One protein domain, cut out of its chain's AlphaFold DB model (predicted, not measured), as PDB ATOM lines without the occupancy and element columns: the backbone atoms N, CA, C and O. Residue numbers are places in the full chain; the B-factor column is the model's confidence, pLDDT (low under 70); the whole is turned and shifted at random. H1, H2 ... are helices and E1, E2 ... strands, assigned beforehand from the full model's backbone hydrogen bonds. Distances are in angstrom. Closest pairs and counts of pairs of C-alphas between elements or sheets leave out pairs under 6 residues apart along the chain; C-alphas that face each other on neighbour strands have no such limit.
ATOM      1  N   ARG A 233     320.106 241.545 217.379       96.12
ATOM      2  CA  ARG A 233     320.362 240.166 217.804       96.12
ATOM      3  C   ARG A 233     319.173 239.519 218.506       96.12
ATOM      4  O   ARG A 233     318.655 238.540 217.993       96.12
ATOM      5  N   CYS A 234     318.758 240.027 219.667       97.19
ATOM      6  CA  CYS A 234     317.700 239.379 220.454       97.19
ATOM      7  C   CYS A 234     316.280 239.786 220.048       97.19
ATOM      8  O   CYS A 234     315.334 239.260 220.620       97.19
ATOM      9  N   LYS A 235     316.127 240.738 219.114       97.62
ATOM     10  CA  LYS A 235     314.833 241.263 218.638       97.62
ATOM     11  C   LYS A 235     313.942 241.874 219.727       97.62
ATOM     12  O   LYS A 235     312.770 242.124 219.491       97.62
ATOM     13  N   GLN A 236     314.513 242.168 220.893       97.00
ATOM     14  CA  GLN A 236     313.831 242.853 221.989       97.00
ATOM     15  C   GLN A 236     314.137 244.358 221.967       97.00
ATOM     16  O   GLN A 236     315.232 244.747 221.523       97.00
ATOM     17  N   PRO A 237     313.213 245.205 222.453       96.06
ATOM     18  CA  PRO A 237     313.477 246.625 222.650       96.06
ATOM     19  C   PRO A 237     314.541 246.850 223.736       96.06
ATOM     20  O   PRO A 237     314.881 245.953 224.512       96.06
ATOM     21  N   GLU A 238     315.083 248.064 223.794       95.81
ATOM     22  CA  GLU A 238     315.918 248.481 224.922       95.81
ATOM     23  C   GLU A 238     315.052 248.710 226.167       95.81
ATOM     24  O   GLU A 238     313.990 249.323 226.080       95.81
ATOM     25  N   THR A 239     315.513 248.247 227.330       93.81
ATOM     26  CA  THR A 239     314.739 248.295 228.585       93.81
ATOM     27  C   THR A 239     315.282 249.304 229.591       93.81
ATOM     28  O   THR A 239     314.595 249.652 230.545       93.81
ATOM     29  N   ASN A 240     316.497 249.823 229.389       91.31
ATOM     30  CA  ASN A 240     317.135 250.757 230.324       91.31
ATOM     31  C   ASN A 240     316.828 252.247 230.053       91.31
ATOM     32  O   ASN A 240     317.494 253.123 230.612       91.31
ATOM     33  N   GLY A 241     315.880 252.545 229.157       87.50
ATOM     34  CA  GLY A 241     315.505 253.912 228.772       87.50
ATOM     35  C   GLY A 241     316.552 254.662 227.936       87.50
ATOM     36  O   GLY A 241     316.401 255.860 227.688       87.50
ATOM     37  N   LYS A 242     317.629 253.995 227.504       90.56
ATOM     38  CA  LYS A 242     318.636 254.556 226.595       90.56
ATOM     39  C   LYS A 242     318.358 254.128 225.156       90.56
ATOM     40  O   LYS A 242     317.490 253.318 224.856       90.56
ATOM     41  N   ARG A 243     319.127 254.713 224.243       93.38
ATOM     42  CA  ARG A 243     319.190 254.292 222.843       93.38
ATOM     43  C   ARG A 243     319.918 252.950 222.727       93.38
ATOM     44  O   ARG A 243     320.813 252.679 223.528       93.38
ATOM     45  N   LEU A 244     319.597 252.168 221.692       97.75
ATOM     46  CA  LEU A 244     320.386 250.984 221.340       97.75
ATOM     47  C   LEU A 244     321.849 251.385 221.111       97.75
ATOM     48  O   LEU A 244     322.139 252.423 220.506       97.75
ATOM     49  N   SER A 245     322.758 250.554 221.604       96.88
ATOM     50  CA  SER A 245     324.203 250.727 221.497       96.88
ATOM     51  C   SER A 245     324.666 250.483 220.064       96.88
ATOM     52  O   SER A 245     324.211 249.540 219.420       96.88
ATOM     53  N   VAL A 246     325.585 251.315 219.577       97.31
ATOM     54  CA  VAL A 246     326.253 251.104 218.287       97.31
ATOM     55  C   VAL A 246     327.348 250.064 218.492       97.31
ATOM     56  O   VAL A 246     328.328 250.337 219.181       97.31
ATOM     57  N   ASP A 247     327.167 248.878 217.922       97.19
ATOM     58  CA  ASP A 247     328.151 247.800 217.987       97.19
ATOM     59  C   ASP A 247     329.147 247.912 216.825       97.19
ATOM     60  O   ASP A 247     328.769 248.185 215.679       97.19
ATOM     61  N   HIS A 248     330.432 247.702 217.109       94.94
ATOM     62  CA  HIS A 248     331.511 247.783 216.128       94.94
ATOM     63  C   HIS A 248     332.546 246.683 216.330       94.94
ATOM     64  O   HIS A 248     332.722 246.155 217.423       94.94
ATOM     65  N   ASN A 249     333.260 246.358 215.257       92.94
ATOM     66  CA  ASN A 249     334.311 245.349 215.284       92.94
ATOM     67  C   ASN A 249     335.543 245.856 216.058       92.94
ATOM     68  O   ASN A 249     336.186 246.833 215.646       92.94
ATOM     69  N   ARG A 250     335.900 245.167 217.148       90.38
ATOM     70  CA  ARG A 250     337.019 245.540 218.027       90.38
ATOM     71  C   ARG A 250     338.384 245.137 217.480       90.38
ATOM     72  O   ARG A 250     339.369 245.772 217.838       90.38
ATOM     73  N   LYS A 251     338.463 244.182 216.550       91.19
ATOM     74  CA  LYS A 251     339.704 243.929 215.787       91.19
ATOM     75  C   LYS A 251     340.084 245.136 214.921       91.19
ATOM     76  O   LYS A 251     341.255 245.474 214.820       91.19
ATOM     77  N   CYS A 252     339.096 245.812 214.327       90.06
ATOM     78  CA  CYS A 252     339.317 247.039 213.557       90.06
ATOM     79  C   CYS A 252     339.507 248.272 214.454       90.06
ATOM     80  O   CYS A 252     340.359 249.115 214.180       90.06
ATOM     81  N   CYS A 253     338.708 248.412 215.514       88.69
ATOM     82  CA  CYS A 253     338.803 249.527 216.456       88.69
ATOM     83  C   CYS A 253     338.794 249.007 217.909       88.69
ATOM     84  O   CYS A 253     337.716 248.852 218.485       88.69
ATOM     85  N   PRO A 254     339.971 248.775 218.531       87.69
ATOM     86  CA  PRO A 254     340.086 248.080 219.829       87.69
ATOM     87  C   PRO A 254     339.434 248.786 221.023       87.69
ATOM     88  O   PRO A 254     339.100 248.165 222.039       87.69
ATOM     89  N   THR A 255     339.251 250.100 220.904       89.62
ATOM     90  CA  THR A 255     338.670 250.950 221.948       89.62
ATOM     91  C   THR A 255     337.143 251.015 221.848       89.62
ATOM     92  O   THR A 255     336.529 250.438 220.956       89.62
ATOM     93  N   TYR A 256     336.514 251.780 222.743       86.06
ATOM     94  CA  TYR A 256     335.077 252.065 222.683       86.06
ATOM     95  C   TYR A 256     334.665 252.953 221.493       86.06
ATOM     96  O   TYR A 256     333.474 253.149 221.271       86.06
ATOM     97  N   LYS A 257     335.624 253.525 220.754       91.12
ATOM     98  CA  LYS A 257     335.367 254.326 219.553       91.12
ATOM     99  C   LYS A 257     335.472 253.478 218.291       91.12
ATOM    100  O   LYS A 257     336.276 252.554 218.249       91.12
ATOM    101  N   SER A 258     334.747 253.868 217.249       90.25
ATOM    102  CA  SER A 258     334.772 253.266 215.915       90.25
ATOM    103  C   SER A 258     335.183 254.281 214.843       90.25
ATOM    104  O   SER A 258     334.939 255.481 214.970       90.25
ATOM    105  N   CYS A 259     335.779 253.782 213.757       82.12
ATOM    106  CA  CYS A 259     336.085 254.552 212.550       82.12
ATOM    107  C   CYS A 259     334.867 254.791 211.634       82.12
ATOM    108  O   CYS A 259     335.030 255.343 210.548       82.12
ATOM    109  N   GLY A 260     333.672 254.319 212.006       86.69
ATOM    110  CA  GLY A 260     332.450 254.400 211.194       86.69
ATOM    111  C   GLY A 260     332.306 253.279 210.172       86.69
ATOM    112  O   GLY A 260     331.207 252.774 209.975       86.69
ATOM    113  N   ARG A 261     333.411 252.807 209.584       90.69
ATOM    114  CA  ARG A 261     333.391 251.716 208.589       90.69
ATOM    115  C   ARG A 261     333.184 250.329 209.197       90.69
ATOM    116  O   ARG A 261     332.730 249.426 208.510       90.69
ATOM    117  N   CYS A 262     333.542 250.149 210.467       92.19
ATOM    118  CA  CYS A 262     333.469 248.860 211.157       92.19
ATOM    119  C   CYS A 262     332.248 248.722 212.082       92.19
ATOM    120  O   CYS A 262     332.208 247.810 212.913       92.19
ATOM    121  N   VAL A 263     331.281 249.636 211.967       96.19
ATOM    122  CA  VAL A 263     329.984 249.545 212.647       96.19
ATOM    123  C   VAL A 263     329.206 248.363 212.072       96.19
ATOM    124  O   VAL A 263     329.090 248.227 210.856       96.19
ATOM    125  N   ARG A 264     328.680 247.501 212.947       96.75
ATOM    126  CA  ARG A 264     327.906 246.313 212.569       96.75
ATOM    127  C   ARG A 264     326.411 246.621 212.570       96.75
ATOM    128  O   ARG A 264     325.797 246.741 211.514       96.75
ATOM    129  N   ARG A 265     325.812 246.726 213.757       97.81
ATOM    130  CA  ARG A 265     324.364 246.893 213.974       97.81
ATOM    131  C   ARG A 265     324.103 247.625 215.293       97.81
ATOM    132  O   ARG A 265     325.032 247.910 216.047       97.81
ATOM    133  N   LEU A 266     322.836 247.919 215.583       98.50
ATOM    134  CA  LEU A 266     322.418 248.430 216.884       98.50
ATOM    135  C   LEU A 266     321.981 247.281 217.799       98.50
ATOM    136  O   LEU A 266     321.124 246.470 217.432       98.50
ATOM    137  N   LEU A 267     322.544 247.223 219.003       98.25
ATOM    138  CA  LEU A 267     322.267 246.191 220.000       98.25
ATOM    139  C   LEU A 267     321.679 246.800 221.272       98.25
ATOM    140  O   LEU A 267     322.031 247.914 221.655       98.25
ATOM    141  N   CYS A 268     320.825 246.059 221.977       98.25
ATOM    142  CA  CYS A 268     320.478 246.444 223.343       98.25
ATOM    143  C   CYS A 268     321.710 246.325 224.249       98.25
ATOM    144  O   CYS A 268     322.647 245.570 223.961       98.25
ATOM    145  N   HIS A 269     321.696 247.039 225.370       96.69
ATOM    146  CA  HIS A 269     322.794 247.090 226.327       96.69
ATOM    147  C   HIS A 269     323.251 245.696 226.765       96.69
ATOM    148  O   HIS A 269     324.448 245.424 226.797       96.69
ATOM    149  N   ARG A 270     322.302 244.790 227.038       96.56
ATOM    150  CA  ARG A 270     322.595 243.406 227.439       96.56
ATOM    151  C   ARG A 270     323.400 242.663 226.373       96.56
ATOM    152  O   ARG A 270     324.459 242.123 226.677       96.56
ATOM    153  N   CYS A 271     322.923 242.654 225.127       97.25
ATOM    154  CA  CYS A 271     323.612 241.965 224.035       97.25
ATOM    155  C   CYS A 271     324.982 242.588 223.749       97.25
ATOM    156  O   CYS A 271     325.956 241.857 223.594       97.25
ATOM    157  N   ASN A 272     325.069 243.920 223.731       96.44
ATOM    158  CA  ASN A 272     326.332 244.622 223.508       96.44
ATOM    159  C   ASN A 272     327.368 244.306 224.599       96.44
ATOM    160  O   ASN A 272     328.541 244.075 224.312       96.44
ATOM    161  N   TRP A 273     326.931 244.252 225.860       94.75
ATOM    162  CA  TRP A 273     327.794 243.926 226.990       94.75
ATOM    163  C   TRP A 273     328.320 242.489 226.929       94.75
ATOM    164  O   TRP A 273     329.515 242.284 227.132       94.75
ATOM    165  N   ILE A 274     327.468 241.514 226.586       95.75
ATOM    166  CA  ILE A 274     327.872 240.108 226.417       95.75
ATOM    167  C   ILE A 274     328.943 239.981 225.328       95.75
ATOM    168  O   ILE A 274     329.989 239.387 225.575       95.75
ATOM    169  N   VAL A 275     328.728 240.590 224.156       93.94
ATOM    170  CA  VAL A 275     329.714 240.573 223.058       93.94
ATOM    171  C   VAL A 275     331.048 241.174 223.509       93.94
ATOM    172  O   VAL A 275     332.107 240.613 223.232       93.94
ATOM    173  N   GLY A 276     331.002 242.288 224.245       91.31
ATOM    174  CA  GLY A 276     332.196 242.930 224.788       91.31
ATOM    175  C   GLY A 276     332.932 242.088 225.835       91.31
ATOM    176  O   GLY A 276     334.159 242.082 225.829       91.31
ATOM    177  N   ARG A 277     332.205 241.386 226.717       93.75
ATOM    178  CA  ARG A 277     332.767 240.510 227.763       93.75
ATOM    179  C   ARG A 277     333.291 239.187 227.236       93.75
ATOM    180  O   ARG A 277     334.201 238.633 227.834       93.75
ATOM    181  N   ALA A 278     332.747 238.720 226.121       94.38
ATOM    182  CA  ALA A 278     333.300 237.595 225.390       94.38
ATOM    183  C   ALA A 278     334.505 237.988 224.519       94.38
ATOM    184  O   ALA A 278     335.008 237.142 223.790       94.38
ATOM    185  N   GLU A 279     334.932 239.259 224.537       90.69
ATOM    186  CA  GLU A 279     336.075 239.768 223.765       90.69
ATOM    187  C   GLU A 279     335.977 239.471 222.258       90.69
ATOM    188  O   GLU A 279     336.970 239.253 221.572       90.69
ATOM    189  N   GLU A 280     334.751 239.457 221.725       88.00
ATOM    190  CA  GLU A 280     334.452 239.024 220.352       88.00
ATOM    191  C   GLU A 280     334.862 237.571 220.014       88.00
ATOM    192  O   GLU A 280     334.949 237.210 218.836       88.00
TER     193      GLU A 280
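This is residues 233 to 280 of the 335 residues of an uncharacterized protein of Arthrobacter mobilis (UniProt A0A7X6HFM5). With little regular structure, this is a small two-strand hairpin of E1 and E2, with the short helix H1 folding back over it, nearer E1, and long loops at both ends. Residues 233 to 244 make one end and residues 249 to 262 the other. The printed part has 48 residues, with named elements in the order E1, E2, H1; the class is mixed, under half of the residues are in named elements, and the sheet is antiparallel. It is compact and rounded, with a radius of gyration of the C-alphas of 10.7 A and spans of 28 by 21 by 15 A.

E1, residues 245 to 248, begins at C-alpha 245 (324.203, 250.727, 221.497). E2 is residues 263 to 267, 11.2 A long. H1, residues 269 to 277, is 12.0 A long and ends at C-alpha 277 (332.767, 240.510, 227.763).

The hairpin strands E1 and E2 are antiparallel at 149 degrees; N 245 and O 267 are 2.7 A apart, within hydrogen-bond range. The closest C-alphas of E1 and H1, Ser 245 and His 269, are 6.2 A apart. In H1 every O i to N i+4 pair is within hydrogen-bond range.

The C-alphas farthest apart, Gly 241 and Lys 251, are 29.2 A apart. The link E1 to E2 is long, E2 to H1 tight. The printed part has no cut, and no printed residue is under 70 in pLDDT.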